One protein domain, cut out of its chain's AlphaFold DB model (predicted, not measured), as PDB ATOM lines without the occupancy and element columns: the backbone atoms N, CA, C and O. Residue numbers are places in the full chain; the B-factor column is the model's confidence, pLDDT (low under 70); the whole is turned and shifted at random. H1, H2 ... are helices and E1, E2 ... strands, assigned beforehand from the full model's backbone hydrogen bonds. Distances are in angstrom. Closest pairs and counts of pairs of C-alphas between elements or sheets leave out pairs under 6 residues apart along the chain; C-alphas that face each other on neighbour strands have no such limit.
ATOM      1  N   ASN A  21      47.749  39.801 -11.958       84.06
ATOM      2  CA  ASN A  21      47.117  39.621 -10.640       84.06
ATOM      3  C   ASN A  21      46.685  40.924  -9.958       84.06
ATOM      4  O   ASN A  21      46.476  40.965  -8.747       84.06
ATOM      5  N   ARG A  22      46.497  41.992 -10.736       80.50
ATOM      6  CA  ARG A  22      45.914  43.239 -10.235       80.50
ATOM      7  C   ARG A  22      44.465  43.043  -9.827       80.50
ATOM      8  O   ARG A  22      43.682  42.430 -10.546       80.50
ATOM      9  N   LEU A  23      44.117  43.627  -8.688       80.12
ATOM     10  CA  LEU A  23      42.786  43.537  -8.105       80.12
ATOM     11  C   LEU A  23      42.171  44.920  -8.005       80.12
ATOM     12  O   LEU A  23      42.834  45.882  -7.611       80.12
ATOM     13  N   VAL A  24      40.881  45.000  -8.312       82.06
ATOM     14  CA  VAL A  24      40.075  46.170  -7.980       82.06
ATOM     15  C   VAL A  24      39.735  46.081  -6.486       82.06
ATOM     16  O   VAL A  24      39.115  45.103  -6.066       82.06
ATOM     17  N   PRO A  25      40.142  47.043  -5.644       79.25
ATOM     18  CA  PRO A  25      39.840  46.976  -4.220       79.25
ATOM     19  C   PRO A  25      38.333  47.160  -3.972       79.25
ATOM     20  O   PRO A  25      37.687  47.923  -4.693       79.25
ATOM     21  N   PRO A  26      37.761  46.533  -2.927       80.06
ATOM     22  CA  PRO A  26      36.382  46.796  -2.536       80.06
ATOM     23  C   PRO A  26      36.191  48.252  -2.104       80.06
ATOM     24  O   PRO A  26      37.133  48.969  -1.739       80.06
ATOM     25  N   SER A  27      34.938  48.703  -2.085       78.75
ATOM     26  CA  SER A  27      34.638  50.050  -1.611       78.75
ATOM     27  C   SER A  27      35.036  50.218  -0.136       78.75
ATOM     28  O   SER A  27      34.764  49.368   0.715       78.75
ATOM     29  N   ARG A  28      35.596  51.386   0.206       70.75
ATOM     30  CA  ARG A  28      35.909  51.733   1.604       70.75
ATOM     31  C   ARG A  28      34.669  51.742   2.503       70.75
ATOM     32  O   ARG A  28      34.805  51.515   3.699       70.75
ATOM     33  N   GLN A  29      33.484  52.027   1.960       73.38
ATOM     34  CA  GLN A  29      32.240  52.008   2.733       73.38
ATOM     35  C   GLN A  29      31.871  50.578   3.134       73.38
ATOM     36  O   GLN A  29      31.509  50.345   4.280       73.38
ATOM     37  N   SER A  30      32.038  49.621   2.225       77.50
ATOM     38  CA  SER A  30      31.778  48.197   2.460       77.50
ATOM     39  C   SER A  30      32.749  47.629   3.492       77.50
ATOM     40  O   SER A  30      32.330  46.935   4.411       77.50
ATOM     41  N   VAL A  31      34.027  48.021   3.407       79.31
ATOM     42  CA  VAL A  31      35.058  47.668   4.401       79.31
ATOM     43  C   VAL A  31      34.730  48.245   5.784       79.31
ATOM     44  O   VAL A  31      34.838  47.540   6.782       79.31
ATOM     45  N   ARG A  32      34.286  49.508   5.867       77.25
ATOM     46  CA  ARG A  32      33.872  50.125   7.143       77.25
ATOM     47  C   ARG A  32      32.652  49.437   7.750       77.25
ATOM     48  O   ARG A  32      32.686  49.100   8.925       77.25
ATOM     49  N   LEU A  33      31.625  49.168   6.944       75.00
ATOM     50  CA  LEU A  33      30.423  48.451   7.385       75.00
ATOM     51  C   LEU A  33      30.753  47.040   7.892       75.00
ATOM     52  O   LEU A  33      30.157  46.574   8.858       75.00
ATOM     53  N   ALA A  34      31.705  46.355   7.258       71.81
ATOM     54  CA  ALA A  34      32.184  45.063   7.736       71.81
ATOM     55  C   ALA A  34      32.905  45.175   9.094       71.81
ATOM     56  O   ALA A  34      32.643  44.372   9.988       71.81
ATOM     57  N   ALA A  35      33.743  46.205   9.281       73.44
ATOM     58  CA  ALA A  35      34.449  46.462  10.539       73.44
ATOM     59  C   ALA A  35      33.505  46.838  11.701       73.44
ATOM     60  O   ALA A  35      33.727  46.410  12.833       73.44
ATOM     61  N   GLU A  36      32.442  47.598  11.424       66.94
ATOM     62  CA  GLU A  36      31.410  47.982  12.404       66.94
ATOM     63  C   GLU A  36      30.611  46.776  12.923       66.94
ATOM     64  O   GLU A  36      30.224  46.753  14.087       66.94
ATOM     65  N   ASN A  37      30.431  45.731  12.110       60.53
ATOM     66  CA  ASN A  37      29.730  44.503  12.509       60.53
ATOM     67  C   ASN A  37      30.582  43.553  13.388       60.53
ATOM     68  O   ASN A  37      30.244  42.379  13.519       60.53
ATOM     69  N   HIS A  38      31.690  44.026  13.973       51.44
ATOM     70  CA  HIS A  38      32.637  43.263  14.809       51.44
ATOM     71  C   HIS A  38      33.300  42.038  14.140       51.44
ATOM     72  O   HIS A  38      34.018  41.284  14.799       51.44
ATOM     73  N   PHE A  39      33.137  41.847  12.828       55.53
ATOM     74  CA  PHE A  39      33.816  40.805  12.058       55.53
ATOM     75  C   PHE A  39      35.179  41.307  11.564       55.53
ATOM     76  O   PHE A  39      35.352  41.650  10.400       55.53
ATOM     77  N   THR A  40      36.169  41.395  12.452       54.34
ATOM     78  CA  THR A  40      37.493  41.942  12.088       54.34
ATOM     79  C   THR A  40      38.448  40.909  11.486       54.34
ATOM     80  O   THR A  40      39.468  41.282  10.910       54.34
ATOM     81  N   SER A  41      38.137  39.613  11.579       72.50
ATOM     82  CA  SER A  41      38.966  38.544  11.019       72.50
ATOM     83  C   SER A  41      38.478  38.111   9.636       72.50
ATOM     84  O   SER A  41      37.343  37.648   9.499       72.50
ATOM     85  N   SER A  42      39.354  38.183   8.633       86.75
ATOM     86  CA  SER A  42      39.113  37.602   7.306       86.75
ATOM     87  C   SER A  42      38.874  36.089   7.404       86.75
ATOM     88  O   SER A  42      39.636  35.378   8.061       86.75
ATOM     89  N   LEU A  43      37.838  35.580   6.729       89.00
ATOM     90  CA  LEU A  43      37.508  34.151   6.673       89.00
ATOM     91  C   LEU A  43      37.802  33.573   5.288       89.00
ATOM     92  O   LEU A  43      37.567  34.231   4.279       89.00
ATOM     93  N   GLY A  44      38.295  32.333   5.252       91.69
ATOM     94  CA  GLY A  44      38.572  31.590   4.021       91.69
ATOM     95  C   GLY A  44      37.395  30.724   3.574       91.69
ATOM     96  O   GLY A  44      36.725  30.096   4.399       91.69
ATOM     97  N   PHE A  45      37.181  30.653   2.263       91.94
ATOM     98  CA  PHE A  45      36.097  29.911   1.622       91.94
ATOM     99  C   PHE A  45      36.623  29.031   0.488       91.94
ATOM    100  O   PHE A  45      37.630  29.348  -0.143       91.94
ATOM    101  N   GLN A  46      35.909  27.936   0.237       93.06
ATOM    102  CA  GLN A  46      36.096  27.010  -0.871       93.06
ATOM    103  C   GLN A  46      34.780  26.902  -1.653       93.06
ATOM    104  O   GLN A  46      33.720  26.628  -1.081       93.06
ATOM    105  N   LEU A  47      34.852  27.103  -2.965       92.44
ATOM    106  CA  LEU A  47      33.736  27.042  -3.903       92.44
ATOM    107  C   LEU A  47      34.018  25.949  -4.932       92.44
ATOM    108  O   LEU A  47      35.036  25.993  -5.610       92.44
ATOM    109  N   LEU A  48      33.122  24.978  -5.070       91.44
ATOM    110  CA  LEU A  48      33.224  23.928  -6.087       91.44
ATOM    111  C   LEU A  48      32.096  24.090  -7.104       91.44
ATOM    112  O   LEU A  48      30.924  23.990  -6.732       91.44
ATOM    113  N   PHE A  49      32.437  24.255  -8.382       89.88
ATOM    114  CA  PHE A  49      31.470  24.300  -9.482       89.88
ATOM    115  C   PHE A  49      31.419  22.941 -10.181       89.88
ATOM    116  O   PHE A  49      32.362  22.539 -10.855       89.88
ATOM    117  N   LYS A  50      30.322  22.196  -9.993       87.56
ATOM    118  CA  LYS A  50      30.210  20.811 -10.475       87.56
ATOM    119  C   LYS A  50      29.929  20.778 -11.973       87.56
ATOM    120  O   LYS A  50      30.802  20.455 -12.771       87.56
ATOM    121  N   HIS A  51      28.693  21.096 -12.342       87.69
ATOM    122  CA  HIS A  51      28.258  21.117 -13.728       87.69
ATOM    123  C   HIS A  51      27.144  22.143 -13.932       87.69
ATOM    124  O   HIS A  51      26.372  22.437 -13.018       87.69
ATOM    125  N   LEU A  52      27.079  22.678 -15.146       89.56
ATOM    126  CA  LEU A  52      25.986  23.503 -15.635       89.56
ATOM    127  C   LEU A  52      25.131  22.658 -16.580       89.56
ATOM    128  O   LEU A  52      25.654  22.112 -17.548       89.56
ATOM    129  N   THR A  53      23.831  22.560 -16.315       89.44
ATOM    130  CA  THR A  53      22.864  21.976 -17.255       89.44
ATOM    131  C   THR A  53      22.192  23.116 -18.010       89.44
ATOM    132  O   THR A  53      21.680  24.020 -17.359       89.44
ATOM    133  N   ALA A  54      22.183  23.087 -19.342       84.12
ATOM    134  CA  ALA A  54      21.574  24.118 -20.185       84.12
ATOM    135  C   ALA A  54      20.918  23.501 -21.441       84.12
ATOM    136  O   ALA A  54      21.554  23.397 -22.490       84.12
ATOM    137  N   PRO A  55      19.649  23.055 -21.356       76.31
ATOM    138  CA  PRO A  55      18.974  22.329 -22.437       76.31
ATOM    139  C   PRO A  55      18.566  23.209 -23.628       76.31
ATOM    140  O   PRO A  55      18.391  22.689 -24.724       76.31
ATOM    141  N   HIS A  56      18.413  24.521 -23.425       69.56
ATOM    142  CA  HIS A  56      17.947  25.469 -24.448       69.56
ATOM    143  C   HIS A  56      19.053  26.367 -25.016       69.56
ATOM    144  O   HIS A  56      18.761  27.262 -25.808       69.56
ATOM    145  N   LEU A  57      20.318  26.154 -24.633       68.25
ATOM    146  CA  LEU A  57      21.421  26.792 -25.348       68.25
ATOM    147  C   LEU A  57      21.508  26.163 -26.749       68.25
ATOM    148  O   LEU A  57      21.492  24.933 -26.840       68.25
ATOM    149  N   PRO A  58      21.592  26.961 -27.830       55.94
ATOM    150  CA  PRO A  58      21.624  26.417 -29.177       55.94
ATOM    151  C   PRO A  58      22.837  25.492 -29.341       55.94
ATOM    152  O   PRO A  58      23.980  25.942 -29.365       55.94
ATOM    153  N   GLN A  59      22.577  24.188 -29.477       52.25
ATOM    154  CA  GLN A  59      23.391  23.337 -30.335       52.25
ATOM    155  C   GLN A  59      23.066  23.797 -31.752       52.25
ATOM    156  O   GLN A  59      22.115  23.306 -32.356       52.25
ATOM    157  N   GLU A  60      23.764  24.811 -32.256       44.25
ATOM    158  CA  GLU A  60      23.712  25.099 -33.686       44.25
ATOM    159  C   GLU A  60      24.265  23.874 -34.414       44.25
ATOM    160  O   GLU A  60      25.466  23.627 -34.504       44.25
ATOM    161  N   ILE A  61      23.329  23.043 -34.859       44.59
ATOM    162  CA  ILE A  61      23.554  21.965 -35.798       44.59
ATOM    163  C   ILE A  61      24.056  22.636 -37.082       44.59
ATOM    164  O   ILE A  61      23.373  23.495 -37.636       44.59
ATOM    165  N   SER A  62      25.233  22.200 -37.540       43.50
ATOM    166  CA  SER A  62      25.911  22.521 -38.808       43.50
ATOM    167  C   SER A  62      26.698  23.845 -38.893       43.50
ATOM    168  O   SER A  62      26.223  24.803 -39.485       43.50
ATOM    169  N   ALA A  63      27.931  23.875 -38.351       42.34
ATOM    170  CA  ALA A  63      29.144  24.342 -39.073       42.34
ATOM    171  C   ALA A  63      30.411  24.526 -38.201       42.34
ATOM    172  O   ALA A  63      31.491  24.634 -38.773       42.34
ATOM    173  N   VAL A  64      30.346  24.546 -36.860       47.38
ATOM    174  CA  VAL A  64      31.554  24.764 -36.028       47.38
ATOM    175  C   VAL A  64      31.645  23.730 -34.902       47.38
ATOM    176  O   VAL A  64      31.049  23.891 -33.841       47.38
ATOM    177  N   GLU A  65      32.413  22.658 -35.118       52.00
ATOM    178  CA  GLU A  65      32.663  21.565 -34.152       52.00
ATOM    179  C   GLU A  65      33.508  21.978 -32.914       52.00
ATOM    180  O   GLU A  65      33.814  21.144 -32.057       52.00
ATOM    181  N   ASP A  66      33.840  23.267 -32.765       64.44
ATOM    182  CA  ASP A  66      34.795  23.774 -31.763       64.44
ATOM    183  C   ASP A  66      34.277  24.896 -30.843       64.44
ATOM    184  O   ASP A  66      35.053  25.637 -30.241       64.44
ATOM    185  N   MET A  67      32.959  24.998 -30.646       75.25
ATOM    186  CA  MET A  67      32.415  25.847 -29.576       75.25
ATOM    187  C   MET A  67      32.780  25.277 -28.192       75.25
ATOM    188  O   MET A  67      32.394  24.158 -27.838       75.25
ATOM    189  N   THR A  68      33.505  26.056 -27.388       88.88
ATOM    190  CA  THR A  68      33.814  25.739 -25.982       88.88
ATOM    191  C   THR A  68      33.172  26.764 -25.050       88.88
ATOM    192  O   THR A  68      32.738  27.829 -25.479       88.88
ATOM    193  N   TYR A  69      33.056  26.437 -23.769       89.31
ATOM    194  CA  TYR A  69      32.405  27.271 -22.765       89.31
ATOM    195  C   TYR A  69      33.338  27.523 -21.592       89.31
ATOM    196  O   TYR A  69      34.044  26.626 -21.141       89.31
ATOM    197  N   GLN A  70      33.290  28.738 -21.066       91.56
ATOM    198  CA  GLN A  70      34.070  29.175 -19.921       91.56
ATOM    199  C   GLN A  70      33.142  29.781 -18.868       91.56
ATOM    200  O   GLN A  70      32.202  30.510 -19.194       91.56
ATOM    201  N   LEU A  71      33.417  29.480 -17.602       91.94
ATOM    202  CA  LEU A  71      32.774  30.106 -16.457       91.94
ATOM    203  C   LEU A  71      33.646  31.266 -15.974       91.94
ATOM    204  O   LEU A  71      34.831  31.080 -15.695       91.94
ATOM    205  N   ARG A  72      33.058  32.457 -15.865       92.88
ATOM    206  CA  ARG A  72      33.708  33.649 -15.314       92.88
ATOM    207  C   ARG A  72      33.081  34.004 -13.975       92.88
ATOM    208  O   ARG A  72      31.859  34.007 -13.857       92.88
ATOM    209  N   VAL A  73      33.904  34.276 -12.969       93.25
ATOM    210  CA  VAL A  73      33.449  34.544 -11.598       93.25
ATOM    211  C   VAL A  73      34.021  35.870 -11.110       93.25
ATOM    212  O   VAL A  73      35.239  36.042 -11.090       93.25
ATOM    213  N   THR A  74      33.151  36.783 -10.676       93.31
ATOM    214  CA  THR A  74      33.523  38.140 -10.236       93.31
ATOM    215  C   THR A  74      32.766  38.522  -8.964       93.31
ATOM    216  O   THR A  74      31.625  38.103  -8.767       93.31
ATOM    217  N   LEU A  75      33.378  39.325  -8.090       92.75
ATOM    218  CA  LEU A  75      32.717  39.843  -6.889       92.75
ATOM    219  C   LEU A  75      31.927  41.117  -7.196       92.75
ATOM    220  O   LEU A  75      32.344  41.952  -8.000       92.75
ATOM    221  N   PHE A  76      30.796  41.279  -6.516       90.25
ATOM    222  CA  PHE A  76      29.896  42.409  -6.703       90.25
ATOM    223  C   PHE A  76      29.320  42.901  -5.378       90.25
ATOM    224  O   PHE A  76      28.834  42.119  -4.563       90.25
ATOM    225  N   ASP A  77      29.346  44.214  -5.167       88.31
ATOM    226  CA  ASP A  77      28.657  44.874  -4.066       88.31
ATOM    227  C   ASP A  77      27.278  45.349  -4.527       88.31
ATOM    228  O   ASP A  77      27.147  46.327  -5.267       88.31
ATOM    229  N   ARG A  78      26.231  44.688  -4.030       83.56
ATOM    230  CA  ARG A  78      24.834  45.013  -4.338       83.56
ATOM    231  C   ARG A  78      24.417  46.403  -3.862       83.56
ATOM    232  O   ARG A  78      23.610  47.057  -4.523       83.56
ATOM    233  N   LYS A  79      24.896  46.852  -2.699       82.50
ATOM    234  CA  LYS A  79      24.464  48.130  -2.108       82.50
ATOM    235  C   LYS A  79      25.032  49.299  -2.905       82.50
ATOM    236  O   LYS A  79      24.342  50.296  -3.111       82.50
ATOM    237  N   LEU A  80      26.279  49.161  -3.345       80.69
ATOM    238  CA  LEU A  80      27.002  50.209  -4.061       80.69
ATOM    239  C   LEU A  80      27.005  50.031  -5.574       80.69
ATOM    240  O   LEU A  80      27.439  50.948  -6.262       80.69
ATOM    241  N   GLN A  81      26.471  48.912  -6.072       81.56
ATOM    242  CA  GLN A  81      26.381  48.596  -7.497       81.56
ATOM    243  C   GLN A  81      27.763  48.631  -8.155       81.56
ATOM    244  O   GLN A  81      27.992  49.334  -9.133       81.56
ATOM    245  N   HIS A  82      28.711  47.911  -7.555       83.31
ATOM    246  CA  HIS A  82      30.121  47.987  -7.921       83.31
ATOM    247  C   HIS A  82      30.757  46.597  -7.957       83.31
ATOM    248  O   HIS A  82      30.722  45.870  -6.966       83.31
ATOM    249  N   PHE A  83      31.356  46.240  -9.092       87.50
ATOM    250  CA  PHE A  83      32.182  45.041  -9.216       87.50
ATOM    251  C   PHE A  83      33.591  45.303  -8.687       87.50
ATOM    252  O   PHE A  83      34.158  46.368  -8.928       87.50
ATOM    253  N   PHE A  84      34.163  44.329  -7.989       89.06
ATOM    254  CA  PHE A  84      35.501  44.434  -7.413       89.06
ATOM    255  C   PHE A  84      36.228  43.083  -7.438       89.06
ATOM    256  O   PHE A  84      35.675  42.058  -7.837       89.06
ATOM    257  N   GLY A  85      37.494  43.075  -7.027       86.12
ATOM    258  CA  GLY A  85      38.386  41.925  -7.136       86.12
ATOM    259  C   GLY A  85      38.919  41.738  -8.557       86.12
ATOM    260  O   GLY A  85      39.126  42.705  -9.292       86.12
ATOM    261  N   LYS A  86      39.183  40.482  -8.920       85.69
ATOM    262  CA  LYS A  86      39.605  40.040 -10.255       85.69
ATOM    263  C   LYS A  86      38.600  39.004 -10.737       85.69
ATOM    264  O   LYS A  86      38.196  38.142  -9.958       85.69
ATOM    265  N   THR A  87      38.231  39.082 -12.012       89.56
ATOM    266  CA  THR A  87      37.420  38.049 -12.655       89.56
ATOM    267  C   THR A  87      38.270  36.801 -12.837       89.56
ATOM    268  O   THR A  87      39.257  36.814 -13.575       89.56
ATOM    269  N   TRP A  88      37.907  35.727 -12.147       90.81
ATOM    270  CA  TRP A  88      38.500  34.419 -12.387       90.81
ATOM    271  C   TRP A  88      37.829  33.764 -13.599       90.81
ATOM    272  O   TRP A  88      36.638  33.971 -13.840       90.81
ATOM    273  N   MET A  89      38.595  32.987 -14.363       90.31
ATOM    274  CA  MET A  89      38.151  32.345 -15.598       90.31
ATOM    275  C   MET A  89      38.506  30.860 -15.569       90.31
ATOM    276  O   MET A  89      39.668  30.521 -15.357       90.31
ATOM    277  N   SER A  90      37.524  29.997 -15.828       90.62
ATOM    278  CA  SER A  90      37.743  28.549 -15.900       90.62
ATOM    279  C   SER A  90      38.536  28.138 -17.138       90.62
ATOM    280  O   SER A  90      38.606  28.871 -18.136       90.62
ATOM    281  N   SER A  91      39.035  26.902 -17.135       87.62
ATOM    282  CA  SER A  91      39.442  26.260 -18.384       87.62
ATOM    283  C   SER A  91      38.253  26.163 -19.368       87.62
ATOM    284  O   SER A  91      37.102  26.007 -18.935       87.62
ATOM    285  N   PRO A  92      38.481  26.292 -20.690       89.19
ATOM    286  CA  PRO A  92      37.448  26.056 -21.697       89.19
ATOM    287  C   PRO A  92      36.968  24.597 -21.696       89.19
ATOM    288  O   PRO A  92      37.770  23.675 -21.818       89.19
ATOM    289  N   GLN A  93      35.656  24.386 -21.609       89.81
ATOM    290  CA  GLN A  93      35.018  23.068 -21.534       89.81
ATOM    291  C   GLN A  93      34.034  22.850 -22.690       89.81
ATOM    292  O   GLN A  93      33.332  23.772 -23.106       89.81
ATOM    293  N   LYS A  94      33.937  21.622 -23.215       87.94
ATOM    294  CA  LYS A  94      32.941  21.268 -24.248       87.94
ATOM    295  C   LYS A  94      31.606  20.874 -23.604       87.94
ATOM    296  O   LYS A  94      31.571  20.251 -22.542       87.94
ATOM    297  N   MET A  95      30.492  21.211 -24.257       84.50
ATOM    298  CA  MET A  95      29.161  20.788 -23.813       84.50
ATOM    299  C   MET A  95      28.860  19.366 -24.298       84.50
ATOM    300  O   MET A  95      28.932  19.080 -25.489       84.50
ATOM    301  N   THR A  96      28.470  18.479 -23.382       83.50
ATOM    302  CA  THR A  96      28.078  17.090 -23.671       83.50
ATOM    303  C   THR A  96      26.696  16.819 -23.084       83.50
ATOM    304  O   THR A  96      26.456  17.097 -21.912       83.50
ATOM    305  N   ASN A  97      25.747  16.319 -23.883       81.75
ATOM    306  CA  ASN A  97      24.363  16.047 -23.444       81.75
ATOM    307  C   ASN A  97      23.716  17.218 -22.669       81.75
ATOM    308  O   ASN A  97      23.162  17.026 -21.585       81.75
ATOM    309  N   SER A  98      23.844  18.444 -23.195       83.06
ATOM    310  CA  SER A  98      23.360  19.683 -22.554       83.06
ATOM    311  C   SER A  98      23.950  19.965 -21.165       83.06
ATOM    312  O   SER A  98      23.357  20.709 -20.381       83.06
ATOM    313  N   LYS A  99      25.111  19.379 -20.846       87.31
ATOM    314  CA  LYS A  99      25.859  19.593 -19.605       87.31
ATOM    315  C   LYS A  99      27.295  20.026 -19.878       87.31
ATOM    316  O   LYS A  99      27.961  19.496 -20.764       87.31
ATOM    317  N   ILE A 100      27.787  20.962 -19.076       89.31
ATOM    318  CA  ILE A 100      29.177  21.433 -19.083       89.31
ATOM    319  C   ILE A 100      29.758  21.142 -17.700       89.31
ATOM    320  O   ILE A 100      29.196  21.586 -16.700       89.31
ATOM    321  N   SER A 101      30.846  20.375 -17.631       89.06
ATOM    322  CA  SER A 101      31.487  20.002 -16.363       89.06
ATOM    323  C   SER A 101      32.736  20.847 -16.157       89.06
ATOM    324  O   SER A 101      33.675  20.717 -16.930       89.06
ATOM    325  N   PHE A 102      32.748  21.690 -15.124       85.00
ATOM    326  CA  PHE A 102      33.915  22.515 -14.798       85.00
ATOM    327  C   PHE A 102      34.832  21.793 -13.808       85.00
ATOM    328  O   PHE A 102      36.028  21.719 -14.032       85.00
ATOM    329  N   SER A 103      34.272  21.191 -12.749       81.44
ATOM    330  CA  SER A 103      35.007  20.444 -11.705       81.44
ATOM    331  C   SER A 103      36.199  21.185 -11.074       81.44
ATOM    332  O   SER A 103      37.041  20.557 -10.438       81.44
ATOM    333  N   GLU A 104      36.251  22.510 -11.203       81.25
ATOM    334  CA  GLU A 104      37.297  23.365 -10.647       81.25
ATOM    335  C   GLU A 104      36.880  23.899  -9.270       81.25
ATOM    336  O   GLU A 104      35.698  24.163  -8.995       81.25
ATOM    337  N   VAL A 105      37.868  24.029  -8.384       90.50
ATOM    338  CA  VAL A 105      37.698  24.521  -7.015       90.50
ATOM    339  C   VAL A 105      38.334  25.899  -6.900       90.50
ATOM    340  O   VAL A 105      39.521  26.052  -7.180       90.50
ATOM    341  N   LEU A 106      37.555  26.879  -6.442       93.25
ATOM    342  CA  LEU A 106      38.043  28.213  -6.110       93.25
ATOM    343  C   LEU A 106      38.178  28.404  -4.613       93.25
ATOM    344  O   LEU A 106      37.344  27.961  -3.825       93.25
ATOM    345  N   TYR A 107      39.194  29.161  -4.249       93.75
ATOM    346  CA  TYR A 107      39.489  29.607  -2.911       93.75
ATOM    347  C   TYR A 107      39.569  31.128  -2.908       93.75
ATOM    348  O   TYR A 107      40.049  31.748  -3.855       93.75
ATOM    349  N   PHE A 108      39.096  31.736  -1.831       93.75
ATOM    350  CA  PHE A 108      39.316  33.152  -1.553       93.75
ATOM    351  C   PHE A 108      39.121  33.403  -0.062       93.75
ATOM    352  O   PHE A 108      38.536  32.581   0.652       93.75
ATOM    353  N   HIS A 109      39.592  34.549   0.416       92.44
ATOM    354  CA  HIS A 109      39.286  35.014   1.760       92.44
ATOM    355  C   HIS A 109      38.783  36.452   1.746       92.44
ATOM    356  O   HIS A 109      39.160  37.248   0.885       92.44
ATOM    357  N   THR A 110      37.898  36.768   2.688       90.62
ATOM    358  CA  THR A 110      37.295  38.094   2.796       90.62
ATOM    359  C   THR A 110      36.927  38.431   4.239       90.62
ATOM    360  O   THR A 110      36.488  37.570   5.005       90.62
ATOM    361  N   SER A 111      37.101  39.698   4.599       88.00
ATOM    362  CA  SER A 111      36.547  40.344   5.790       88.00
ATOM    363  C   SER A 111      35.148  40.917   5.535       88.00
ATOM    364  O   SER A 111      34.429  41.227   6.480       88.00
ATOM    365  N   LEU A 112      34.715  41.010   4.269       87.31
ATOM    366  CA  LEU A 112      33.418  41.553   3.857       87.31
ATOM    367  C   LEU A 112      32.283  40.543   4.060       87.31
ATOM    368  O   LEU A 112      31.576  40.183   3.116       87.31
ATOM    369  N   LEU A 113      32.082  40.114   5.306       85.31
ATOM    370  CA  LEU A 113      31.027  39.185   5.730       85.31
ATOM    371  C   LEU A 113      29.654  39.874   5.812       85.31
ATOM    372  O   LEU A 113      28.921  39.733   6.788       85.31
ATOM    373  N   ILE A 114      29.321  40.664   4.793       84.56
ATOM    374  CA  ILE A 114      28.089  41.443   4.704       84.56
ATOM    375  C   ILE A 114      27.198  40.896   3.576       84.56
ATOM    376  O   ILE A 114      27.701  40.569   2.501       84.56
ATOM    377  N   PRO A 115      25.866  40.843   3.754       84.62
ATOM    378  CA  PRO A 115      24.937  40.305   2.751       84.62
ATOM    379  C   PRO A 115      24.883  41.069   1.421       84.62
ATOM    380  O   PRO A 115      24.227  40.624   0.483       84.62
ATOM    381  N   SER A 116      25.500  42.249   1.326       85.31
ATOM    382  CA  SER A 116      25.625  42.968   0.056       85.31
ATOM    383  C   SER A 116      26.745  42.432  -0.836       85.31
ATOM    384  O   SER A 116      26.750  42.772  -2.015       85.31
ATOM    385  N   THR A 117      27.664  41.618  -0.311       88.88
ATOM    386  CA  THR A 117      28.756  41.009  -1.082       88.88
ATOM    387  C   THR A 117      28.269  39.741  -1.780       88.88
ATOM    388  O   THR A 117      27.917  38.758  -1.124       88.88
ATOM    389  N   LEU A 118      28.270  39.758  -3.111       89.94
ATOM    390  CA  LEU A 118      27.766  38.692  -3.976       89.94
ATOM    391  C   LEU A 118      28.870  38.165  -4.902       89.94
ATOM    392  O   LEU A 118      29.790  38.903  -5.255       89.94
ATOM    393  N   LEU A 119      28.743  36.910  -5.341       92.44
ATOM    394  CA  LEU A 119      29.488  36.390  -6.490       92.44
ATOM    395  C   LEU A 119      28.586  36.352  -7.713       92.44
ATOM    396  O   LEU A 119      27.474  35.829  -7.659       92.44
ATOM    397  N   ILE A 120      29.099  36.857  -8.826       93.19
ATOM    398  CA  ILE A 120      28.434  36.820 -10.121       93.19
ATOM    399  C   ILE A 120      29.152  35.798 -10.990       93.19
ATOM    400  O   ILE A 120      30.374  35.845 -11.118       93.19
ATOM    401  N   LEU A 121      28.386  34.865 -11.550       93.25
ATOM    402  CA  LEU A 121      28.893  33.769 -12.365       93.25
ATOM    403  C   LEU A 121      28.326  33.888 -13.770       93.25
ATOM    404  O   LEU A 121      27.128  33.705 -13.967       93.25
ATOM    405  N   GLU A 122      29.174  34.197 -14.738       93.38
ATOM    406  CA  GLU A 122      28.806  34.364 -16.139       93.38
ATOM    407  C   GLU A 122      29.264  33.159 -16.960       93.38
ATOM    408  O   GLU A 122      30.407  32.714 -16.859       93.38
ATOM    409  N   LEU A 123      28.364  32.639 -17.792       91.62
ATOM    410  CA  LEU A 123      28.689  31.626 -18.786       91.62
ATOM    411  C   LEU A 123      29.032  32.316 -20.104       91.62
ATOM    412  O   LEU A 123      28.192  33.010 -20.677       91.62
ATOM    413  N   VAL A 124      30.229  32.066 -20.623       90.06
ATOM    414  CA  VAL A 124      30.707  32.636 -21.885       90.06
ATOM    415  C   VAL A 124      30.983  31.511 -22.875       90.06
ATOM    416  O   VAL A 124      31.678  30.552 -22.546       90.06
ATOM    417  N   SER A 125      30.434  31.605 -24.087       87.88
ATOM    418  CA  SER A 125      30.822  30.732 -25.198       87.88
ATOM    419  C   SER A 125      32.007  31.328 -25.950       87.88
ATOM    420  O   SER A 125      32.020  32.528 -26.226       87.88
ATOM    421  N   LEU A 126      32.948  30.462 -26.298       88.25
ATOM    422  CA  LEU A 126      34.177  30.733 -27.024       88.25
ATOM    423  C   LEU A 126      34.049  30.119 -28.417       88.25
ATOM    424  O   LEU A 126      33.914  28.897 -28.540       88.25
ATOM    425  N   SER A 127      34.103  30.951 -29.452       83.25
ATOM    426  CA  SER A 127      34.149  30.498 -30.845       83.25
ATOM    427  C   SER A 127      35.414  31.010 -31.533       83.25
ATOM    428  O   SER A 127      35.709  32.203 -31.432       83.25
ATOM    429  N   PRO A 128      36.176  30.150 -32.228       78.56
ATOM    430  CA  PRO A 128      37.328  30.599 -33.000       78.56
ATOM    431  C   PRO A 128      36.861  31.453 -34.187       78.56
ATOM    432  O   PRO A 128      35.904  31.097 -34.879       78.56
ATOM    433  N   LYS A 129      37.525  32.584 -34.421       76.25
ATOM    434  CA  LYS A 129      37.368  33.401 -35.628       76.25
ATOM    435  C   LYS A 129      38.355  32.931 -36.705       76.25
ATOM    436  O   LYS A 129      39.340  32.255 -36.418       76.25
ATOM    437  N   LEU A 130      38.084  33.293 -37.963       73.12
ATOM    438  CA  LEU A 130      38.917  32.932 -39.125       73.12
ATOM    439  C   LEU A 130      40.336  33.536 -39.078       73.12
ATOM    440  O   LEU A 130      41.224  33.038 -39.759       73.12
ATOM    441  N   ASP A 131      40.537  34.586 -38.281       73.69
ATOM    442  CA  ASP A 131      41.812  35.285 -38.057       73.69
ATOM    443  C   ASP A 131      42.688  34.635 -36.963       73.69
ATOM    444  O   ASP A 131      43.795  35.096 -36.707       73.69
ATOM    445  N   GLY A 132      42.215  33.559 -36.318       68.06
ATOM    446  CA  GLY A 132      42.901  32.899 -35.202       68.06
ATOM    447  C   GLY A 132      42.580  33.478 -33.818       68.06
ATOM    448  O   GLY A 132      42.921  32.854 -32.810       68.06
ATOM    449  N   SER A 133      41.870  34.608 -33.736       73.06
ATOM    450  CA  SER A 133      41.390  35.179 -32.474       73.06
ATOM    451  C   SER A 133      40.130  34.456 -31.966       73.06
ATOM    452  O   SER A 133      39.466  33.708 -32.690       73.06
ATOM    453  N   GLN A 134      39.784  34.624 -30.686       77.06
ATOM    454  CA  GLN A 134      38.582  34.021 -30.094       77.06
ATOM    455  C   GLN A 134      37.473  35.067 -29.946       77.06
ATOM    456  O   GLN A 134      37.696  36.172 -29.456       77.06
ATOM    457  N   GLN A 135      36.255  34.719 -30.352       79.38
ATOM    458  CA  GLN A 135      35.056  35.493 -30.060       79.38
ATOM    459  C   GLN A 135      34.429  35.004 -28.752       79.38
ATOM    460  O   GLN A 135      34.187  33.810 -28.568       79.38
ATOM    461  N   PHE A 136      34.128  35.953 -27.868       83.38
ATOM    462  CA  PHE A 136      33.513  35.717 -26.566       83.38
ATOM    463  C   PHE A 136      32.067  36.205 -26.592       83.38
ATOM    464  O   PHE A 136      31.805  37.358 -26.937       83.38
ATOM    465  N   LEU A 137      31.119  35.349 -26.212       81.88
ATOM    466  CA  LEU A 137      29.706  35.720 -26.146       81.88
ATOM    467  C   LEU A 137      29.075  35.240 -24.839       81.88
ATOM    468  O   LEU A 137      29.047  34.043 -24.557       81.88
ATOM    469  N   GLY A 138      28.540  36.176 -24.053       85.19
ATOM    470  CA  GLY A 138      27.802  35.874 -22.828       85.19
ATOM    471  C   GLY A 138      26.507  35.117 -23.134       85.19
ATOM    472  O   GLY A 138      25.680  35.558 -23.933       85.19
ATOM    473  N   ARG A 139      26.324  33.956 -22.504       85.94
ATOM    474  CA  ARG A 139      25.156  33.073 -22.664       85.94
ATOM    475  C   ARG A 139      24.205  33.100 -21.468       85.94
ATOM    476  O   ARG A 139      23.208  32.384 -21.461       85.94
ATOM    477  N   GLY A 140      24.498  33.948 -20.491       88.06
ATOM    478  CA  GLY A 140      23.706  34.159 -19.289       88.06
ATOM    479  C   GLY A 140      24.591  34.232 -18.056       88.06
ATOM    480  O   GLY A 140      25.770  33.879 -18.093       88.06
ATOM    481  N   PHE A 141      24.012  34.675 -16.948       92.38
ATOM    482  CA  PHE A 141      24.718  34.763 -15.675       92.38
ATOM    483  C   PHE A 141      23.822  34.364 -14.507       92.38
ATOM    484  O   PHE A 141      22.600  34.290 -14.626       92.38
ATOM    485  N   THR A 142      24.434  34.083 -13.366       91.19
ATOM    486  CA  THR A 142      23.734  33.795 -12.121       91.19
ATOM    487  C   THR A 142      24.409  34.480 -10.941       91.19
ATOM    488  O   THR A 142      25.547  34.945 -11.034       91.19
ATOM    489  N   VAL A 143      23.674  34.584  -9.838       90.25
ATOM    490  CA  VAL A 143      24.077  35.295  -8.626       90.25
ATOM    491  C   VAL A 143      24.162  34.297  -7.480       90.25
ATOM    492  O   VAL A 143      23.220  33.549  -7.222       90.25
ATOM    493  N   LEU A 144      25.291  34.296  -6.779       89.25
ATOM    494  CA  LEU A 144      25.514  33.510  -5.576       89.25
ATOM    495  C   LEU A 144      25.621  34.444  -4.366       89.25
ATOM    496  O   LEU A 144      26.587  35.197  -4.221       89.25
ATOM    497  N   GLU A 145      24.635  34.363  -3.473       87.44
ATOM    498  CA  GLU A 145      24.662  35.047  -2.179       87.44
ATOM    499  C   GLU A 145      25.434  34.200  -1.156       87.44
ATOM    500  O   GLU A 145      25.020  33.093  -0.808       87.44
ATOM    501  N   LEU A 146      26.571  34.709  -0.675       79.25
ATOM    502  CA  LEU A 146      27.405  34.003   0.307       79.25
ATOM    503  C   LEU A 146      26.961  34.234   1.754       79.25
ATOM    504  O   LEU A 146      27.075  33.342   2.598       79.25
ATOM    505  N   PHE A 147      26.480  35.443   2.045       81.56
ATOM    506  CA  PHE A 147      26.187  35.914   3.394       81.56
ATOM    507  C   PHE A 147      24.709  36.281   3.491       81.56
ATOM    508  O   PHE A 147      24.178  36.968   2.622       81.56
ATOM    509  N   THR A 148      24.036  35.836   4.551       69.75
ATOM    510  CA  THR A 148      22.618  36.145   4.789       69.75
ATOM    511  C   THR A 148      22.462  36.886   6.115       69.75
ATOM    512  O   THR A 148      23.298  36.748   6.998       69.75
ATOM    513  N   ASN A 149      21.379  37.653   6.281       61.62
ATOM    514  CA  ASN A 149      21.055  38.369   7.529       61.62
ATOM    515  C   ASN A 149      20.675  37.444   8.708       61.62
ATOM    516  O   ASN A 149      20.187  37.921   9.732       61.62
ATOM    517  N   ARG A 150      20.804  36.121   8.558       57.59
ATOM    518  CA  ARG A 150      20.425  35.159   9.595       57.59
ATOM    519  C   ARG A 150      21.605  34.935  10.555       57.59
ATOM    520  O   ARG A 150      22.749  34.994  10.124       57.59
ATOM    521  N   PRO A 151      21.342  34.677  11.850       45.50
ATOM    522  CA  PRO A 151      22.384  34.447  12.860       45.50
ATOM    523  C   PRO A 151      23.144  33.121  12.674       45.50
ATOM    524  O   PRO A 151      24.182  32.899  13.292       45.50
ATOM    525  N   GLU A 152      22.645  32.239  11.812       42.00
ATOM    526  CA  GLU A 152      23.388  31.101  11.279       42.00
ATOM    527  C   GLU A 152      24.391  31.661  10.258       42.00
ATOM    528  O   GLU A 152      23.977  32.346   9.330       42.00
ATOM    529  N   GLY A 153      25.699  31.447  10.448       52.06
ATOM    530  CA  GLY A 153      26.757  31.985   9.572       52.06
ATOM    531  C   GLY A 153      26.618  31.615   8.074       52.06
ATOM    532  O   GLY A 153      25.598  31.076   7.656       52.06
ATOM    533  N   PRO A 154      27.634  31.871   7.218       58.06
ATOM    534  CA  PRO A 154      27.512  31.625   5.778       58.06
ATOM    535  C   PRO A 154      27.056  30.187   5.523       58.06
ATOM    536  O   PRO A 154      27.537  29.245   6.159       58.06
ATOM    537  N   ALA A 155      26.052  30.051   4.665       59.12
ATOM    538  CA  ALA A 155      25.229  28.860   4.614       59.12
ATOM    539  C   ALA A 155      25.912  27.772   3.768       59.12
ATOM    540  O   ALA A 155      25.653  27.659   2.565       59.12
ATOM    541  N   ASP A 156      26.790  27.002   4.420       67.19
ATOM    542  CA  ASP A 156      27.494  25.842   3.866       67.19
ATOM    543  C   ASP A 156      26.500  24.847   3.242       67.19
ATOM    544  O   ASP A 156      25.502  24.466   3.860       67.19
ATOM    545  N   GLY A 157      26.761  24.406   2.009       77.12
ATOM    546  CA  GLY A 157      25.907  23.418   1.348       77.12
ATOM    547  C   GLY A 157      25.938  23.427  -0.178       77.12
ATOM    548  O   GLY A 157      26.524  24.299  -0.819       77.12
ATOM    549  N   ASN A 158      25.283  22.418  -0.763       83.75
ATOM    550  CA  ASN A 158      25.020  22.363  -2.201       83.75
ATOM    551  C   ASN A 158      23.965  23.419  -2.569       83.75
ATOM    552  O   ASN A 158      22.915  23.504  -1.928       83.75
ATOM    553  N   ARG A 159      24.219  24.181  -3.631       85.69
ATOM    554  CA  ARG A 159      23.322  25.189  -4.198       85.69
ATOM    555  C   ARG A 159      23.064  24.868  -5.661       85.69
ATOM    556  O   ARG A 159      23.975  24.479  -6.385       85.69
ATOM    557  N   ARG A 160      21.818  25.069  -6.075       89.19
ATOM    558  CA  ARG A 160      21.393  25.012  -7.471       89.19
ATOM    559  C   ARG A 160      20.967  26.415  -7.877       89.19
ATOM    560  O   ARG A 160      19.980  26.923  -7.349       89.19
ATOM    561  N   LEU A 161      21.748  27.043  -8.747       89.62
ATOM    562  CA  LEU A 161      21.575  28.434  -9.155       89.62
ATOM    563  C   LEU A 161      20.977  28.481 -10.559       89.62
ATOM    564  O   LEU A 161      21.537  27.894 -11.481       89.62
ATOM    565  N   ASN A 162      19.850  29.165 -10.738       90.62
ATOM    566  CA  ASN A 162      19.236  29.305 -12.060       90.62
ATOM    567  C   ASN A 162      20.035  30.296 -12.915       90.62
ATOM    568  O   ASN A 162      20.490  31.325 -12.413       90.62
ATOM    569  N   LEU A 163      20.202  29.990 -14.201       90.56
ATOM    570  CA  LEU A 163      20.850  30.897 -15.146       90.56
ATOM    571  C   LEU A 163      19.831  31.932 -15.637       90.56
ATOM    572  O   LEU A 163      18.703  31.578 -15.977       90.56
ATOM    573  N   HIS A 164      20.221  33.201 -15.686       89.56
ATOM    574  CA  HIS A 164      19.383  34.301 -16.150       89.56
ATOM    575  C   HIS A 164      19.855  34.821 -17.510       89.56
ATOM    576  O   HIS A 164      21.044  34.781 -17.833       89.56
ATOM    577  N   HIS A 165      18.910  35.326 -18.302       85.50
ATOM    578  CA  HIS A 165      19.200  36.004 -19.561       85.50
ATOM    579  C   HIS A 165      19.930  37.337 -19.328       85.50
ATOM    580  O   HIS A 165      19.695  38.028 -18.337       85.50
ATOM    581  N   GLY A 166      20.748  37.733 -20.304       83.25
ATOM    582  CA  GLY A 166      21.483  38.998 -20.298       83.25
ATOM    583  C   GLY A 166      22.933  38.850 -19.838       83.25
ATOM    584  O   GLY A 166      23.467  37.746 -19.757       83.25
ATOM    585  N   SER A 167      23.566  39.990 -19.567       83.81
ATOM    586  CA  SER A 167      24.949  40.098 -19.086       83.81
ATOM    587  C   SER A 167      24.963  40.561 -17.624       83.81
ATOM    588  O   SER A 167      24.069  41.328 -17.243       83.81
ATOM    589  N   PRO A 168      25.992  40.203 -16.826       85.88
ATOM    590  CA  PRO A 168      26.239  40.771 -15.499       85.88
ATOM    591  C   PRO A 168      26.140  42.298 -15.434       85.88
ATOM    592  O   PRO A 168      25.734  42.845 -14.411       85.88
ATOM    593  N   ARG A 169      26.439  43.002 -16.535       82.50
ATOM    594  CA  ARG A 169      26.295  44.466 -16.648       82.50
ATOM    595  C   ARG A 169      24.873  44.948 -16.366       82.50
ATOM    596  O   ARG A 169      24.703  46.060 -15.879       82.50
ATOM    597  N   GLY A 170      23.867  44.111 -16.622       78.88
ATOM    598  CA  GLY A 170      22.471  44.398 -16.301       78.88
ATOM    599  C   GLY A 170      22.235  44.639 -14.812       78.88
ATOM    600  O   GLY A 170      21.306  45.364 -14.473       78.88
ATOM    601  N   LEU A 171      23.097  44.118 -13.927       80.31
ATOM    602  CA  LEU A 171      23.016  44.380 -12.490       80.31
ATOM    603  C   LEU A 171      23.190  45.863 -12.166       80.31
ATOM    604  O   LEU A 171      22.501  46.341 -11.281       80.31
ATOM    605  N   LEU A 172      24.000  46.597 -12.939       80.25
ATOM    606  CA  LEU A 172      24.256  48.031 -12.753       80.25
ATOM    607  C   LEU A 172      23.053  48.923 -13.105       80.25
ATOM    608  O   LEU A 172      23.128  50.146 -12.983       80.25
ATOM    609  N   HIS A 173      21.948  48.339 -13.574       76.12
ATOM    610  CA  HIS A 173      20.778  49.096 -13.981       76.12
ATOM    611  C   HIS A 173      20.125  49.806 -12.774       76.12
ATOM    612  O   HIS A 173      19.841  49.155 -11.765       76.12
ATOM    613  N   PRO A 174      19.790  51.111 -12.860       68.88
ATOM    614  CA  PRO A 174      19.276  51.890 -11.726       68.88
ATOM    615  C   PRO A 174      18.035  51.303 -11.039       68.88
ATOM    616  O   PRO A 174      17.902  51.411  -9.824       68.88
ATOM    617  N   LEU A 175      17.156  50.630 -11.794       67.69
ATOM    618  CA  LEU A 175      15.958  49.959 -11.254       67.69
ATOM    619  C   LEU A 175      16.273  48.828 -10.257       67.69
ATOM    620  O   LEU A 175      15.400  48.431  -9.490       67.69
ATOM    621  N   LEU A 176      17.502  48.304 -10.256       65.94
ATOM    622  CA  LEU A 176      17.953  47.257  -9.337       65.94
ATOM    623  C   LEU A 176      18.596  47.828  -8.060       65.94
ATOM    624  O   LEU A 176      18.907  47.079  -7.131       65.94
ATOM    625  N   LYS A 177      18.768  49.154  -7.968       62.56
ATOM    626  CA  LYS A 177      19.374  49.814  -6.808       62.56
ATOM    627  C   LYS A 177      18.386  49.854  -5.636       62.56
ATOM    628  O   LYS A 177      17.408  50.590  -5.655       62.56
ATOM    629  N   GLY A 178      18.670  49.081  -4.586       55.19
ATOM    630  CA  GLY A 178      17.902  49.089  -3.332       55.19
ATOM    631  C   GLY A 178      16.691  48.148  -3.282       55.19
ATOM    632  O   GLY A 178      16.038  48.083  -2.244       55.19
ATOM    633  N   SER A 179      16.413  47.387  -4.345       57.62
ATOM    634  CA  SER A 179      15.393  46.330  -4.318       57.62
ATOM    635  C   SER A 179      15.960  45.041  -3.714       57.62
ATOM    636  O   SER A 179      17.027  44.574  -4.117       57.62
ATOM    637  N   ALA A 180      15.250  44.454  -2.747       56.06
ATOM    638  CA  ALA A 180      15.583  43.137  -2.199       56.06
ATOM    639  C   ALA A 180      15.240  41.990  -3.175       56.06
ATOM    640  O   ALA A 180      15.814  40.910  -3.066       56.06
ATOM    641  N   ASP A 181      14.380  42.252  -4.169       58.12
ATOM    642  CA  ASP A 181      13.749  41.246  -5.033       58.12
ATOM    643  C   ASP A 181      14.292  41.276  -6.475       58.12
ATOM    644  O   ASP A 181      13.541  41.263  -7.453       58.12
ATOM    645  N   TYR A 182      15.617  41.319  -6.647       65.06
ATOM    646  CA  TYR A 182      16.239  41.316  -7.982       65.06
ATOM    647  C   TYR A 182      15.943  40.027  -8.777       65.06
ATOM    648  O   TYR A 182      15.846  40.072 -10.003       65.06
ATOM    649  N   CYS A 183      15.712  38.893  -8.101       57.41
ATOM    650  CA  CYS A 183      15.346  37.623  -8.738       57.41
ATOM    651  C   CYS A 183      14.041  37.694  -9.548       57.41
ATOM    652  O   CYS A 183      13.894  36.937 -10.501       57.41
ATOM    653  N   ASN A 184      13.122  38.608  -9.210       59.72
ATOM    654  CA  ASN A 184      11.851  38.769  -9.926       59.72
ATOM    655  C   ASN A 184      11.996  39.586 -11.219       59.72
ATOM    656  O   ASN A 184      11.143  39.504 -12.100       59.72
ATOM    657  N   LEU A 185      13.066  40.377 -11.335       68.69
ATOM    658  CA  LEU A 185      13.342  41.228 -12.496       68.69
ATOM    659  C   LEU A 185      14.258  40.538 -13.518       68.69
ATOM    660  O   LEU A 185      14.275  40.915 -14.689       68.69
ATOM    661  N   LEU A 186      15.004  39.514 -13.094       79.25
ATOM    662  CA  LEU A 186      15.863  38.720 -13.965       79.25
ATOM    663  C   LEU A 186      15.086  37.557 -14.590       79.25
ATOM    664  O   LEU A 186      14.641  36.638 -13.905       79.25
ATOM    665  N   LYS A 187      14.991  37.541 -15.922       84.31
ATOM    666  CA  LYS A 187      14.334  36.451 -16.651       84.31
ATOM    667  C   LYS A 187      15.188  35.180 -16.599       84.31
ATOM    668  O   LYS A 187      16.306  35.168 -17.113       84.31
ATOM    669  N   ILE A 188      14.661  34.122 -15.988       87.00
ATOM    670  CA  ILE A 188      15.306  32.802 -15.923       87.00
ATOM    671  C   ILE A 188      15.341  32.170 -17.324       87.00
ATOM    672  O   ILE A 188      14.395  32.314 -18.098       87.00
ATOM    673  N   ILE A 189      16.438  31.481 -17.640       87.19
ATOM    674  CA  ILE A 189      16.560  30.600 -18.803       87.19
ATOM    675  C   ILE A 189      16.022  29.231 -18.390       87.19
ATOM    676  O   ILE A 189      16.610  28.553 -17.543       87.19
ATOM    677  N   ASP A 190      14.906  28.818 -18.986       82.75
ATOM    678  CA  ASP A 190      14.215  27.592 -18.593       82.75
ATOM    679  C   ASP A 190      15.144  26.364 -18.615       82.75
ATOM    680  O   ASP A 190      16.033  26.211 -19.459       82.75
ATOM    681  N   GLY A 191      15.008  25.508 -17.600       81.69
ATOM    682  CA  GLY A 191      15.819  24.298 -17.432       81.69
ATOM    683  C   GLY A 191      17.317  24.516 -17.162       81.69
ATOM    684  O   GLY A 191      18.010  23.540 -16.854       81.69
ATOM    685  N   SER A 192      17.826  25.753 -17.222       90.38
ATOM    686  CA  SER A 192      19.259  26.042 -17.156       90.38
ATOM    687  C   SER A 192      19.713  26.404 -15.742       90.38
ATOM    688  O   SER A 192      19.233  27.370 -15.151       90.38
ATOM    689  N   HIS A 193      20.636  25.624 -15.176       91.25
ATOM    690  CA  HIS A 193      21.099  25.799 -13.797       91.25
ATOM    691  C   HIS A 193      22.549  25.346 -13.585       91.25
ATOM    692  O   HIS A 193      23.017  24.400 -14.221       91.25
ATOM    693  N   LEU A 194      23.233  26.009 -12.651       91.25
ATOM    694  CA  LEU A 194      24.573  25.690 -12.169       91.25
ATOM    695  C   LEU A 194      24.494  25.018 -10.795       91.25
ATOM    696  O   LEU A 194      23.953  25.600  -9.852       91.25
ATOM    697  N   ASP A 195      25.089  23.834 -10.664       90.50
ATOM    698  CA  ASP A 195      25.259  23.175  -9.370       90.50
ATOM    699  C   ASP A 195      26.614  23.549  -8.757       90.50
ATOM    700  O   ASP A 195      27.675  23.210  -9.298       90.50
ATOM    701  N   CYS A 196      26.591  24.205  -7.597       90.94
ATOM    702  CA  CYS A 196      27.797  24.589  -6.867       90.94
ATOM    703  C   CYS A 196      27.752  24.178  -5.391       90.94
ATOM    704  O   CYS A 196      26.704  23.846  -4.835       90.94
ATOM    705  N   VAL A 197      28.917  24.140  -4.749       90.75
ATOM    706  CA  VAL A 197      29.062  23.837  -3.321       90.75
ATOM    707  C   VAL A 197      29.884  24.935  -2.679       90.75
ATOM    708  O   VAL A 197      30.992  25.205  -3.134       90.75
ATOM    709  N   VAL A 198      29.356  25.527  -1.613       90.44
ATOM    710  CA  VAL A 198      30.056  26.532  -0.809       90.44
ATOM    711  C   VAL A 198      30.429  25.903   0.526       90.44
ATOM    712  O   VAL A 198      29.577  25.278   1.165       90.44
ATOM    713  N   LYS A 199      31.698  26.033   0.917       90.69
ATOM    714  CA  LYS A 199      32.223  25.561   2.201       90.69
ATOM    715  C   LYS A 199      33.157  26.596   2.814       90.69
ATOM    716  O   LYS A 199      33.990  27.172   2.115       90.69
ATOM    717  N   LYS A 200      33.105  26.779   4.131       89.75
ATOM    718  CA  LYS A 200      34.212  27.410   4.866       89.75
ATOM    719  C   LYS A 200      35.488  26.579   4.724       89.75
ATOM    720  O   LYS A 200      35.449  25.353   4.819       89.75
ATOM    721  N   HIS A 201      36.628  27.251   4.579       91.44
ATOM    722  CA  HIS A 201      37.939  26.612   4.443       91.44
ATOM    723  C   HIS A 201      38.958  27.177   5.447       91.44
ATOM    724  O   HIS A 201      39.819  27.979   5.080       91.44
ATOM    725  N   PRO A 202      38.887  26.764   6.730       89.38
ATOM    726  CA  PRO A 202      39.837  27.184   7.763       89.38
ATOM    727  C   PRO A 202      41.327  26.965   7.430       89.38
ATOM    728  O   PRO A 202      42.122  27.820   7.821       89.38
ATOM    729  N   PRO A 203      41.744  25.899   6.704       90.75
ATOM    730  CA  PRO A 203      43.147  25.714   6.326       90.75
ATOM    731  C   PRO A 203      43.769  26.898   5.578       90.75
ATOM    732  O   PRO A 203      44.976  27.090   5.677       90.75
ATOM    733  N   LEU A 204      42.972  27.725   4.889       91.25
ATOM    734  CA  LEU A 204      43.468  28.902   4.168       91.25
ATOM    735  C   LEU A 204      44.086  29.963   5.096       91.25
ATOM    736  O   LEU A 204      44.935  30.733   4.656       91.25
ATOM    737  N   ALA A 205      43.706  29.991   6.380       89.69
ATOM    738  CA  ALA A 205      44.184  30.976   7.354       89.69
ATOM    739  C   ALA A 205      45.715  31.005   7.498       89.69
ATOM    740  O   ALA A 205      46.281  32.066   7.748       89.69
ATOM    741  N   SER A 206      46.400  29.872   7.293       88.81
ATOM    742  CA  SER A 206      47.863  29.806   7.383       88.81
ATOM    743  C   SER A 206      48.575  30.548   6.249       88.81
ATOM    744  O   SER A 206      49.728  30.927   6.428       88.81
ATOM    745  N   VAL A 207      47.911  30.790   5.113       90.56
ATOM    746  CA  VAL A 207      48.505  31.369   3.892       90.56
ATOM    747  C   VAL A 207      47.815  32.644   3.402       90.56
ATOM    748  O   VAL A 207      48.169  33.151   2.344       90.56
ATOM    749  N   MET A 208      46.895  33.225   4.182       89.88
ATOM    750  CA  MET A 208      46.220  34.492   3.834       89.88
ATOM    751  C   MET A 208      47.176  35.680   3.630       89.88
ATOM    752  O   MET A 208      46.793  36.657   3.016       89.88
ATOM    753  N   HIS A 209      48.413  35.634   4.127       88.31
ATOM    754  CA  HIS A 209      49.418  36.684   3.886       88.31
ATOM    755  C   HIS A 209      50.139  36.534   2.531       88.31
ATOM    756  O   HIS A 209      50.861  37.436   2.118       88.31
ATOM    757  N   LEU A 210      49.973  35.394   1.847       90.50
ATOM    758  CA  LEU A 210      50.478  35.170   0.488       90.50
ATOM    759  C   LEU A 210      49.470  35.610  -0.581       90.50
ATOM    760  O   LEU A 210      49.824  35.687  -1.758       90.50
ATOM    761  N   LEU A 211      48.218  35.844  -0.187       90.56
ATOM    762  CA  LEU A 211      47.119  36.156  -1.082       90.56
ATOM    763  C   LEU A 211      46.466  37.480  -0.673       90.56
ATOM    764  O   LEU A 211      46.182  37.700   0.500       90.56
ATOM    765  N   PRO A 212      46.206  38.384  -1.619       89.88
ATOM    766  CA  PRO A 212      45.406  39.562  -1.346       89.88
ATOM    767  C   PRO A 212      43.954  39.177  -1.043       89.88
ATOM    768  O   PRO A 212      43.370  38.271  -1.641       89.88
ATOM    769  N   GLU A 213      43.349  39.926  -0.129       89.25
ATOM    770  CA  GLU A 213      41.949  39.748   0.230       89.25
ATOM    771  C   GLU A 213      41.026  39.966  -0.978       89.25
ATOM    772  O   GLU A 213      41.251  40.866  -1.790       89.25
ATOM    773  N   ASN A 214      39.946  39.185  -1.066       91.00
ATOM    774  CA  ASN A 214      38.969  39.209  -2.161       91.00
ATOM    775  C   ASN A 214      39.521  38.744  -3.525       91.00
ATOM    776  O   ASN A 214      38.875  38.953  -4.552       91.00
ATOM    777  N   ALA A 215      40.688  38.094  -3.557       91.38
ATOM    778  CA  ALA A 215      41.202  37.444  -4.758       91.38
ATOM    779  C   ALA A 215      40.648  36.022  -4.903       91.38
ATOM    780  O   ALA A 215      40.795  35.196  -4.002       91.38
ATOM    781  N   LEU A 216      40.025  35.749  -6.049       91.88
ATOM    782  CA  LEU A 216      39.562  34.419  -6.437       91.88
ATOM    783  C   LEU A 216      40.725  33.658  -7.082       91.88
ATOM    784  O   LEU A 216      41.255  34.105  -8.100       91.88
ATOM    785  N   VAL A 217      41.112  32.532  -6.485       91.88
ATOM    786  CA  VAL A 217      42.220  31.689  -6.955       91.88
ATOM    787  C   VAL A 217      41.810  30.224  -7.016       91.88
ATOM    788  O   VAL A 217      41.022  29.748  -6.204       91.88
ATOM    789  N   SER A 218      42.345  29.501  -7.983       89.94
ATOM    790  CA  SER A 218      42.194  28.061  -8.166       89.94
ATOM    791  C   SER A 218      43.398  27.304  -7.601       89.94
ATOM    792  O   SER A 218      44.447  27.889  -7.333       89.94
ATOM    793  N   GLY A 219      43.261  25.988  -7.420       84.50
ATOM    794  CA  GLY A 219      44.371  25.131  -6.981       84.50
ATOM    795  C   GLY A 219      45.562  25.090  -7.951       84.50
ATOM    796  O   GLY A 219      46.663  24.755  -7.520       84.50
TER     797      GLY A 219
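AT A GLANCE: This is residues 21 to 219 of the 1188 residues of the protein "nephrocystin-4 isoform X3" of Austrofundulus limnaeus (UniProt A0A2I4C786). Two strongly twisted sheets lie face to face as a sandwich, their strands crossed at 54 degrees and their best planes 43 degrees apart. One is the antiparallel sheet E3 - E2 - E6 - E7; the other is branched, with E4, E5 and E9 beside E1 and with E8 beside E9. Short H2 packs on the first sheet and short H3 on the branched one, while H1 is on neither. The printed part has 199 residues, with three named helices and nine named strands that follow along the chain as H1 E1 E2 E3 E4 E5 E6 E7 E8 H2 E9 H3; the class is mostly strand, with 83 of the 102 residues in named elements in strands and 19 in helices. It is compact, with a radius of gyration of the C-alphas of 17.4 A, and only just elongated, spanning 58 by 38 by 32 A.

IN THESE COORDINATES: H1, residues 28 to 36, begins with C-alpha 28 at (35.909, 51.733, 1.604). E1 holds residues 43 to 53, 30.6 A long, and E2 residues 68 to 77, 29.5 A. E3, residues 82 to 89, bends by 72 degrees at residue 85. E4 is residues 99 to 101 and E5 residues 105 to 110. E6, residues 117 to 128, is 34.6 A long; E7, residues 134 to 145, is 31.2 A and bends by 58 degrees at residue 139. E8 is residues 157 to 164 and H2 residues 168 to 172. E9, residues 188 to 200, is 28.6 A and bends by 100 degrees at residue 191. H3, residues 202 to 206, ends with C-alpha 206 at (47.863, 29.806, 7.383).

HOW THE PARTS SIT: E4 and E5 lie on one side of E1 and E9 on the other side; N 52 and O 100 are 2.8 A apart, N 47 and O 106 2.8 A, N 46 and O 199 2.8 A. E8 and E9 are antiparallel, with N 159 and O 196 at 2.8 A. E2 and E3 form a hairpin, N 77 to O 82 2.8 A. E2 and E6 have N 72 and O 122 at 2.8 A, and the hairpin E6 and E7 has N 121 and O 142 at 2.9 A. Between the sheets, the closest C-alphas of E7 and E8 are those of Thr 142 and Leu 163, 5.1 A apart. H2 has a height over the sheet of 6.9 A and lies over none of its strands. H3, at a height of 7.7 A, is only just over E1, with 3 C-alphas falling on it. In H1 every O i to N i+4 pair is within hydrogen-bond range; H2 has 0 of 1, but 2 of 2 O i to N i+3, and H3 0 of 1 and 1 of 2.

THE WHOLE: The C-alphas farthest apart, of His 38 and Ser 62, are 57.9 A apart. The printed part has no cut. The links E1 to E2, E7 to E8 and H2 to E9 are long. Mean pLDDT of the printed part is 80.8; residues 36 to 40, 56 to 66, 132, 148 to 156 and 174 to 185 are under 70.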